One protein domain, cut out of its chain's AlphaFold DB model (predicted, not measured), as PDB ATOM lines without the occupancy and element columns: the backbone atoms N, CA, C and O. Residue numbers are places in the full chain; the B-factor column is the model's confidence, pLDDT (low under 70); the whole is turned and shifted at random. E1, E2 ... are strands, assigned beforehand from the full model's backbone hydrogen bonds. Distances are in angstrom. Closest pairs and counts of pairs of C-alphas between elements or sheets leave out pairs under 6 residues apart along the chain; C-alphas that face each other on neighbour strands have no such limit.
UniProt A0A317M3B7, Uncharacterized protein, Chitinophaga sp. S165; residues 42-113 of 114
ATOM      1  N   ASP A  42     189.502 120.484 124.243       91.81
ATOM      2  CA  ASP A  42     190.548 120.916 123.332       91.81
ATOM      3  C   ASP A  42     190.503 122.424 123.114       91.81
ATOM      4  O   ASP A  42     189.464 123.078 123.259       91.81
ATOM      5  N   GLY A  43     191.622 122.971 122.662       92.00
ATOM      6  CA  GLY A  43     191.636 124.297 122.076       92.00
ATOM      7  C   GLY A  43     192.994 124.689 121.531       92.00
ATOM      8  O   GLY A  43     193.917 123.882 121.434       92.00
ATOM      9  N   THR A  44     193.101 125.965 121.173       94.44
ATOM     10  CA  THR A  44     194.314 126.534 120.592       94.44
ATOM     11  C   THR A  44     194.683 127.808 121.333       94.44
ATOM     12  O   THR A  44     193.867 128.716 121.481       94.44
ATOM     13  N   LEU A  45     195.923 127.881 121.805       91.62
ATOM     14  CA  LEU A  45     196.561 129.110 122.255       91.62
ATOM     15  C   LEU A  45     197.090 129.849 121.027       91.62
ATOM     16  O   LEU A  45     198.099 129.450 120.449       91.62
ATOM     17  N   THR A  46     196.389 130.905 120.623       89.69
ATOM     18  CA  THR A  46     196.767 131.735 119.477       89.69
ATOM     19  C   THR A  46     197.685 132.878 119.885       89.69
ATOM     20  O   THR A  46     197.525 133.443 120.969       89.69
ATOM     21  N   GLY A  47     198.589 133.281 118.991       80.06
ATOM     22  CA  GLY A  47     199.416 134.478 119.195       80.06
ATOM     23  C   GLY A  47     200.594 134.275 120.148       80.06
ATOM     24  O   GLY A  47     201.070 135.237 120.750       80.06
ATOM     25  N   THR A  48     201.071 133.036 120.296       82.19
ATOM     26  CA  THR A  48     202.314 132.783 121.031       82.19
ATOM     27  C   THR A  48     203.538 133.110 120.163       82.19
ATOM     28  O   THR A  48     203.469 132.974 118.939       82.19
ATOM     29  N   PRO A  49     204.690 133.477 120.756       80.75
ATOM     30  CA  PRO A  49     205.951 133.691 120.042       80.75
ATOM     31  C   PRO A  49     206.421 132.480 119.229       80.75
ATOM     32  O   PRO A  49     207.239 132.625 118.327       80.75
ATOM     33  N   TYR A  50     205.909 131.290 119.553       82.88
ATOM     34  CA  TYR A  50     206.270 130.014 118.939       82.88
ATOM     35  C   TYR A  50     205.169 129.485 117.997       82.88
ATOM     36  O   TYR A  50     205.181 128.318 117.603       82.88
ATOM     37  N   GLY A  51     204.221 130.348 117.619       86.38
ATOM     38  CA  GLY A  51     203.083 130.025 116.759       86.38
ATOM     39  C   GLY A  51     201.860 129.542 117.535       86.38
ATOM     40  O   GLY A  51     201.815 129.586 118.761       86.38
ATOM     41  N   ASP A  52     200.840 129.085 116.822       90.62
ATOM     42  CA  ASP A  52     199.641 128.564 117.472       90.62
ATOM     43  C   ASP A  52     199.936 127.202 118.121       90.62
ATOM     44  O   ASP A  52     200.608 126.338 117.544       90.62
ATOM     45  N   ILE A  53     199.465 127.017 119.353       94.75
ATOM     46  CA  ILE A  53     199.697 125.797 120.132       94.75
ATOM     47  C   ILE A  53     198.354 125.139 120.399       94.75
ATOM     48  O   ILE A  53     197.512 125.701 121.097       94.75
ATOM     49  N   VAL A  54     198.173 123.931 119.881       95.81
ATOM     50  CA  VAL A  54     197.013 123.101 120.208       95.81
ATOM     51  C   VAL A  54     197.218 122.522 121.600       95.81
ATOM     52  O   VAL A  54     198.331 122.142 121.958       95.81
ATOM     53  N   TRP A  55     196.167 122.448 122.399       95.31
ATOM     54  CA  TRP A  55     196.196 121.799 123.701       95.31
ATOM     55  C   TRP A  55     194.974 120.905 123.869       95.31
ATOM     56  O   TRP A  55     193.916 121.177 123.308       95.31
ATOM     57  N   HIS A  56     195.139 119.850 124.659       95.38
ATOM     58  CA  HIS A  56     194.084 118.896 124.976       95.38
ATOM     59  C   HIS A  56     194.147 118.548 126.459       95.38
ATOM     60  O   HIS A  56     195.212 118.197 126.970       95.38
ATOM     61  N   ILE A  57     193.016 118.643 127.153       94.31
ATOM     62  CA  ILE A  57     192.849 118.188 128.529       94.31
ATOM     63  C   ILE A  57     192.129 116.849 128.498       94.31
ATOM     64  O   ILE A  57     191.024 116.742 127.981       94.31
ATOM     65  N   SER A  58     192.748 115.838 129.102       91.94
ATOM     66  CA  SER A  58     192.126 114.533 129.299       91.94
ATOM     67  C   SER A  58     191.471 114.458 130.686       91.94
ATOM     68  O   SER A  58     192.086 114.867 131.686       91.94
ATOM     69  N   PRO A  59     190.250 113.907 130.792       87.25
ATOM     70  CA  PRO A  59     189.520 113.830 132.052       87.25
ATOM     71  C   PRO A  59     190.051 112.718 132.969       87.25
ATOM     72  O   PRO A  59     190.495 111.667 132.516       87.25
ATOM     73  N   GLY A  60     189.935 112.928 134.283       80.88
ATOM     74  CA  GLY A  60     190.151 111.914 135.330       80.88
ATOM     75  C   GLY A  60     188.851 111.486 136.016       80.88
ATOM     76  O   GLY A  60     188.868 111.057 137.165       80.88
ATOM     77  N   GLY A  61     187.711 111.690 135.350       82.00
ATOM     78  CA  GLY A  61     186.378 111.712 135.953       82.00
ATOM     79  C   GLY A  61     185.814 113.139 135.923       82.00
ATOM     80  O   GLY A  61     185.925 113.796 134.887       82.00
ATOM     81  N   PRO A  62     185.243 113.666 137.025       80.94
ATOM     82  CA  PRO A  62     184.703 115.025 137.087       80.94
ATOM     83  C   PRO A  62     185.789 116.080 137.359       80.94
ATOM     84  O   PRO A  62     185.494 117.122 137.938       80.94
ATOM     85  N   THR A  63     187.051 115.788 137.036       87.44
ATOM     86  CA  THR A  63     188.220 116.649 137.270       87.44
ATOM     87  C   THR A  63     189.188 116.541 136.089       87.44
ATOM     88  O   THR A  63     189.246 115.478 135.458       87.44
ATOM     89  N   PRO A  64     189.970 117.588 135.776       91.75
ATOM     90  CA  PRO A  64     191.002 117.494 134.751       91.75
ATOM     91  C   PRO A  64     192.136 116.600 135.272       91.75
ATOM     92  O   PRO A  64     192.511 116.705 136.440       91.75
ATOM     93  N   SER A  65     192.666 115.705 134.434       93.19
ATOM     94  CA  SER A  65     193.745 114.787 134.835       93.19
ATOM     95  C   SER A  65     195.071 115.176 134.211       93.19
ATOM     96  O   SER A  65     196.061 115.355 134.916       93.19
ATOM     97  N   PHE A  66     195.092 115.345 132.891       95.31
ATOM     98  CA  PHE A  66     196.310 115.644 132.149       95.31
ATOM     99  C   PHE A  66     196.057 116.723 131.113       95.31
ATOM    100  O   PHE A  66     194.942 116.839 130.618       95.31
ATOM    101  N   ILE A  67     197.101 117.467 130.763       96.50
ATOM    102  CA  ILE A  67     197.127 118.335 129.591       96.50
ATOM    103  C   ILE A  67     198.285 117.945 128.673       96.50
ATOM    104  O   ILE A  67     199.392 117.655 129.135       96.50
ATOM    105  N   THR A  68     198.033 117.943 127.371       97.31
ATOM    106  CA  THR A  68     199.057 117.866 126.328       97.31
ATOM    107  C   THR A  68     199.064 119.156 125.522       97.31
ATOM    108  O   THR A  68     198.054 119.851 125.425       97.31
ATOM    109  N   TYR A  69     200.220 119.476 124.949       96.75
ATOM    110  CA  TYR A  69     200.403 120.615 124.055       96.75
ATOM    111  C   TYR A  69     201.036 120.125 122.763       96.75
ATOM    112  O   TYR A  69     202.018 119.393 122.819       96.75
ATOM    113  N   THR A  70     200.535 120.552 121.615       96.06
ATOM    114  CA  THR A  70     201.075 120.200 120.306       96.06
ATOM    115  C   THR A  70     201.390 121.463 119.522       96.06
ATOM    116  O   THR A  70     200.539 122.329 119.325       96.06
ATOM    117  N   ASN A  71     202.628 121.560 119.047       94.69
ATOM    118  CA  ASN A  71     203.081 122.633 118.172       94.69
ATOM    119  C   ASN A  71     203.891 122.021 117.027       94.69
ATOM    120  O   ASN A  71     204.801 121.229 117.265       94.69
ATOM    121  N   ASN A  72     203.525 122.340 115.783       92.19
ATOM    122  CA  ASN A  72     204.207 121.852 114.577       92.19
ATOM    123  C   ASN A  72     204.425 120.322 114.546       92.19
ATOM    124  O   ASN A  72     205.471 119.835 114.127       92.19
ATOM    125  N   GLY A  73     203.439 119.553 115.024       90.94
ATOM    126  CA  GLY A  73     203.495 118.086 115.068       90.94
ATOM    127  C   GLY A  73     204.296 117.493 116.234       90.94
ATOM    128  O   GLY A  73     204.321 116.274 116.386       90.94
ATOM    129  N   VAL A  74     204.913 118.322 117.082       94.88
ATOM    130  CA  VAL A  74     205.594 117.882 118.306       94.88
ATOM    131  C   VAL A  74     204.647 118.016 119.491       94.88
ATOM    132  O   VAL A  74     204.111 119.096 119.735       94.88
ATOM    133  N   THR A  75     204.474 116.928 120.244       96.12
ATOM    134  CA  THR A  75     203.625 116.893 121.442       96.12
ATOM    135  C   THR A  75     204.461 116.919 122.719       96.12
ATOM    136  O   THR A  75     205.420 116.167 122.871       96.12
ATOM    137  N   TYR A  76     204.058 117.769 123.660       95.38
ATOM    138  CA  TYR A  76     204.634 117.952 124.984       95.38
ATOM    139  C   TYR A  76     203.620 117.489 126.037       95.38
ATOM    140  O   TYR A  76     202.483 117.964 126.059       95.38
ATOM    141  N   GLY A  77     204.037 116.585 126.924       95.12
ATOM    142  CA  GLY A  77     203.177 115.975 127.942       95.12
ATOM    143  C   GLY A  77     202.979 114.468 127.729       95.12
ATOM    144  O   GLY A  77     203.728 113.868 126.956       95.12
ATOM    145  N   PRO A  78     202.003 113.842 128.413       95.62
ATOM    146  CA  PRO A  78     200.983 114.456 129.269       95.62
ATOM    147  C   PRO A  78     201.554 115.057 130.559       95.62
ATOM    148  O   PRO A  78     202.397 114.459 131.223       95.62
ATOM    149  N   ILE A  79     201.075 116.245 130.927       97.19
ATOM    150  CA  ILE A  79     201.425 116.923 132.179       97.19
ATOM    151  C   ILE A  79     200.234 116.820 133.125       97.19
ATOM    152  O   ILE A  79     199.128 117.224 132.774       97.19
ATOM    153  N   ALA A  80     200.448 116.261 134.313       96.62
ATOM    154  CA  ALA A  80     199.380 116.048 135.280       96.62
ATOM    155  C   ALA A  80     198.900 117.366 135.899       96.62
ATOM    156  O   ALA A  80     199.707 118.201 136.316       96.62
ATOM    157  N   PHE A  81     197.584 117.505 136.030       96.00
ATOM    158  CA  PHE A  81     196.987 118.505 136.900       96.00
ATOM    159  C   PHE A  81     197.177 118.110 138.365       96.00
ATOM    160  O   PHE A  81     197.020 116.953 138.750       96.00
ATOM    161  N   GLN A  82     197.503 119.097 139.191       96.06
ATOM    162  CA  GLN A  82     197.590 118.996 140.642       96.06
ATOM    163  C   GLN A  82     196.614 119.997 141.249       96.06
ATOM    164  O   GLN A  82     196.504 121.120 140.761       96.06
ATOM    165  N   GLY A  83     195.907 119.609 142.305       92.00
ATOM    166  CA  GLY A  83     194.960 120.493 142.979       92.00
ATOM    167  C   GLY A  83     193.705 119.777 143.455       92.00
ATOM    168  O   GLY A  83     193.542 118.570 143.279       92.00
ATOM    169  N   SER A  84     192.829 120.529 144.113       88.38
ATOM    170  CA  SER A  84     191.582 120.017 144.683       88.38
ATOM    171  C   SER A  84     190.559 121.144 144.843       88.38
ATOM    172  O   SER A  84     190.886 122.320 144.694       88.38
ATOM    173  N   GLY A  85     189.301 120.791 145.124       85.69
ATOM    174  CA  GLY A  85     188.258 121.779 145.421       85.69
ATOM    175  C   GLY A  85     187.880 122.678 144.239       85.69
ATOM    176  O   GLY A  85     187.442 123.801 144.456       85.69
ATOM    177  N   GLY A  86     188.062 122.207 143.000       86.69
ATOM    178  CA  GLY A  86     187.739 122.978 141.797       86.69
ATOM    179  C   GLY A  86     188.863 123.887 141.295       86.69
ATOM    180  O   GLY A  86     188.649 124.578 140.304       86.69
ATOM    181  N   ALA A  87     190.038 123.876 141.931       91.62
ATOM    182  CA  ALA A  87     191.233 124.572 141.466       91.62
ATOM    183  C   ALA A  87     192.344 123.561 141.152       91.62
ATOM    184  O   ALA A  87     192.805 122.841 142.041       91.62
ATOM    185  N   TYR A  88     192.767 123.513 139.891       94.50
ATOM    186  CA  TYR A  88     193.785 122.595 139.389       94.50
ATOM    187  C   TYR A  88     194.824 123.352 138.573       94.50
ATOM    188  O   TYR A  88     194.478 124.232 137.791       94.50
ATOM    189  N   THR A  89     196.090 122.981 138.709       97.06
ATOM    190  CA  THR A  89     197.204 123.570 137.966       97.06
ATOM    191  C   THR A  89     198.072 122.482 137.359       97.06
ATOM    192  O   THR A  89     198.405 121.514 138.040       97.06
ATOM    193  N   ALA A  90     198.475 122.652 136.107       97.31
ATOM    194  CA  ALA A  90     199.463 121.818 135.435       97.31
ATOM    195  C   ALA A  90     200.590 122.712 134.918       97.31
ATOM    196  O   ALA A  90     200.333 123.788 134.379       97.31
ATOM    197  N   GLY A  91     201.842 122.281 135.069       95.12
ATOM    198  CA  GLY A  91     202.976 122.998 134.487       95.12
ATOM    199  C   GLY A  91     202.871 123.111 132.961       95.12
ATOM    200  O   GLY A  91     202.161 122.346 132.309       95.12
ATOM    201  N   GLY A  92     203.578 124.081 132.391       93.44
ATOM    202  CA  GLY A  92     203.658 124.289 130.949       93.44
ATOM    203  C   GLY A  92     205.054 123.998 130.387       93.44
ATOM    204  O   GLY A  92     206.060 124.162 131.087       93.44
ATOM    205  N   PRO A  93     205.156 123.577 129.115       93.62
ATOM    206  CA  PRO A  93     206.434 123.502 128.422       93.62
ATOM    207  C   PRO A  93     206.973 124.917 128.170       93.62
ATOM    208  O   PRO A  93     206.507 125.637 127.287       93.62
ATOM    209  N   ARG A  94     208.026 125.298 128.903       89.94
ATOM    210  CA  ARG A  94     208.697 126.602 128.732       89.94
ATOM    211  C   ARG A  94     209.275 126.823 127.335       89.94
ATOM    212  O   ARG A  94     209.425 127.967 126.932       89.94
ATOM    213  N   ALA A  95     209.560 125.752 126.592       90.00
ATOM    214  CA  ALA A  95     209.969 125.828 125.187       90.00
ATOM    215  C   ALA A  95     208.883 126.432 124.279       90.00
ATOM    216  O   ALA A  95     209.204 126.980 123.234       90.00
ATOM    217  N   LEU A  96     207.618 126.357 124.700       90.75
ATOM    218  CA  LEU A  96     206.485 127.022 124.059       90.75
ATOM    219  C   LEU A  96     206.083 128.317 124.792       90.75
ATOM    220  O   LEU A  96     205.029 128.890 124.537       90.75
ATOM    221  N   GLY A  97     206.894 128.731 125.772       90.75
ATOM    222  CA  GLY A  97     206.679 129.843 126.692       90.75
ATOM    223  C   GLY A  97     205.394 129.773 127.532       90.75
ATOM    224  O   GLY A  97     204.932 130.790 128.047       90.75
ATOM    225  N   ILE A  98     204.848 128.571 127.729       93.31
ATOM    226  CA  ILE A  98     203.760 128.314 128.677       93.31
ATOM    227  C   ILE A  98     204.387 128.042 130.050       93.31
ATOM    228  O   ILE A  98     205.222 127.148 130.187       93.31
ATOM    229  N   ILE A  99     203.995 128.804 131.074       93.62
ATOM    230  CA  ILE A  99     204.446 128.607 132.461       93.62
ATOM    231  C   ILE A  99     203.578 127.552 133.145       93.62
ATOM    232  O   ILE A  99     204.105 126.584 133.696       93.62
ATOM    233  N   TYR A 100     202.256 127.734 133.105       94.75
ATOM    234  CA  TYR A 100     201.283 126.776 133.626       94.75
ATOM    235  C   TYR A 100     199.900 126.976 132.994       94.75
ATOM    236  O   TYR A 100     199.567 128.064 132.519       94.75
ATOM    237  N   ALA A 101     199.092 125.922 133.030       94.75
ATOM    238  CA  ALA A 101     197.653 125.955 132.819       94.75
ATOM    239  C   ALA A 101     196.950 125.859 134.175       94.75
ATOM    240  O   ALA A 101     197.359 125.072 135.031       94.75
ATOM    241  N   GLN A 102     195.891 126.637 134.373       94.75
ATOM    242  CA  GLN A 102     195.032 126.539 135.548       94.75
ATOM    243  C   GLN A 102     193.577 126.345 135.139       94.75
ATOM    244  O   GLN A 102     193.088 126.971 134.199       94.75
ATOM    245  N   VAL A 103     192.880 125.507 135.891       91.81
ATOM    246  CA  VAL A 103     191.448 125.271 135.781       91.81
ATOM    247  C   VAL A 103     190.822 125.654 137.112       91.81
ATOM    248  O   VAL A 103     191.083 124.998 138.121       91.81
ATOM    249  N   VAL A 104     190.003 126.707 137.123       90.50
ATOM    250  CA  VAL A 104     189.303 127.181 138.325       90.50
ATOM    251  C   VAL A 104     187.803 127.191 138.064       90.50
ATOM    252  O   VAL A 104     187.312 127.921 137.200       90.50
ATOM    253  N   ASN A 105     187.064 126.364 138.805       86.56
ATOM    254  CA  ASN A 105     185.623 126.161 138.633       86.56
ATOM    255  C   ASN A 105     185.249 125.855 137.169       86.56
ATOM    256  O   ASN A 105     184.303 126.419 136.624       86.56
ATOM    257  N   GLY A 106     186.059 125.013 136.518       82.00
ATOM    258  CA  GLY A 106     185.903 124.621 135.116       82.00
ATOM    259  C   GLY A 106     186.350 125.647 134.077       82.00
ATOM    260  O   GLY A 106     186.279 125.360 132.889       82.00
ATOM    261  N   ASN A 107     186.840 126.815 134.491       86.81
ATOM    262  CA  ASN A 107     187.391 127.805 133.570       86.81
ATOM    263  C   ASN A 107     188.888 127.578 133.403       86.81
ATOM    264  O   ASN A 107     189.647 127.686 134.370       86.81
ATOM    265  N   LEU A 108     189.299 127.274 132.175       89.69
ATOM    266  CA  LEU A 108     190.697 127.126 131.805       89.69
ATOM    267  C   LEU A 108     191.321 128.489 131.501       89.69
ATOM    268  O   LEU A 108     190.729 129.331 130.831       89.69
ATOM    269  N   SER A 109     192.548 128.685 131.966       92.62
ATOM    270  CA  SER A 109     193.391 129.818 131.592       92.62
ATOM    271  C   SER A 109     194.861 129.411 131.619       92.62
ATOM    272  O   SER A 109     195.236 128.420 132.250       92.62
ATOM    273  N   PHE A 110     195.697 130.177 130.928       93.00
ATOM    274  CA  PHE A 110     197.119 129.903 130.782       93.00
ATOM    275  C   PHE A 110     197.930 131.100 131.250       93.00
ATOM    276  O   PHE A 110     197.556 132.243 131.001       93.00
ATOM    277  N   THR A 111     199.053 130.826 131.902       93.69
ATOM    278  CA  THR A 111     200.079 131.832 132.165       93.69
ATOM    279  C   THR A 111     201.250 131.595 131.229       93.69
ATOM    280  O   THR A 111     201.786 130.485 131.169       93.69
ATOM    281  N   THR A 112     201.654 132.645 130.524       92.00
ATOM    282  CA  THR A 112     202.701 132.643 129.497       92.00
ATOM    283  C   THR A 112     203.791 133.666 129.829       92.00
ATOM    284  O   THR A 112     203.618 134.494 130.720       92.00
ATOM    285  N   ILE A 113     204.952 133.573 129.173       85.94
ATOM    286  CA  ILE A 113     206.133 134.421 129.461       85.94
ATOM    287  C   ILE A 113     206.198 135.743 128.672       85.94
ATOM    288  O   ILE A 113     207.194 136.452 128.801       85.94
TER     289      ILE A 113
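What this domain is: This is residues 42 to 113 of the 114 residues of an uncharacterized protein of Chitinophaga sp. S165 (UniProt A0A317M3B7). Two four-stranded sheets lie face to face as a small sandwich, E1 to E4 in one layer and E5 to E8 in the other, with their strands crossed at 38 degrees. The chain changes layers once, where E4 runs on into E5 at 40 degrees across a break of 1 residue. The printed part has 72 residues, 47 of them in eight named strands, E1 to E8 along the chain, with no named helix, and the class is all strand. Each sheet is an antiparallel meander, each strand the neighbour of the one before, in the orders E1 E2 E3 E4 and E5 E6 E7 E8. The whole is compact, with a radius of gyration of the C-alphas of 11.5 A, and elongated, spanning 33 by 21 by 17 A.

How they stand to each other: Begin at the edge strand E1, residues 42 to 45, which forms a hairpin with E2, residues 53 to 59; N 45 and O 53 are 2.8 A apart. E3, residues 64 to 71, is antiparallel to E2 at 159 degrees, with N 70 and O 54 2.7 A apart. E4, residues 74 to 80, is the other edge strand of this strongly twisted sheet, and its N 76 is 2.7 A from O 69 of E3. In the second sheet, look at edge strand E5, residues 82 to 84, and E6, residues 87 to 91, where N 82 and O 89 are 2.8 A apart. E7, residues 98 to 104, is antiparallel to E6 at 165 degrees, with N 101 and O 90 2.8 A apart. Edge strand E8, residues 107 to 112, forms a hairpin with E7; N 102 and O 109 are 2.8 A apart. Between the sheets, the closest C-alphas of E4 and E6 are those of Ala 80 and Ala 90, 5.8 A apart, and those of E3 and E6 are Ile 67 and Ala 90, 7.2 A apart. E1 and E8 are apart.

Where its parts are: Find C-alpha 42 at (190.548, 120.916, 123.332), where E1 begins. E2 then runs 19.7 A from first to last C-alpha, E3 21.1 A and E4 18.2 A, ending at C-alpha 80 at (199.380, 116.048, 135.280). E5 measures 7.3 A and E6 13.8 A. E7 runs 17.4 A, and E8 runs 16.6 A to C-alpha 112 at (202.701, 132.643, 129.497).

The domain as a whole: The two C-alphas farthest apart are those of Asn 72 and Gly 85, 34.7 A. The printed part has no cut. The links E1 to E2 and E6 to E7 are short; the other five are tight. The mean pLDDT of the printed part is 91.5, and no printed residue is under 70.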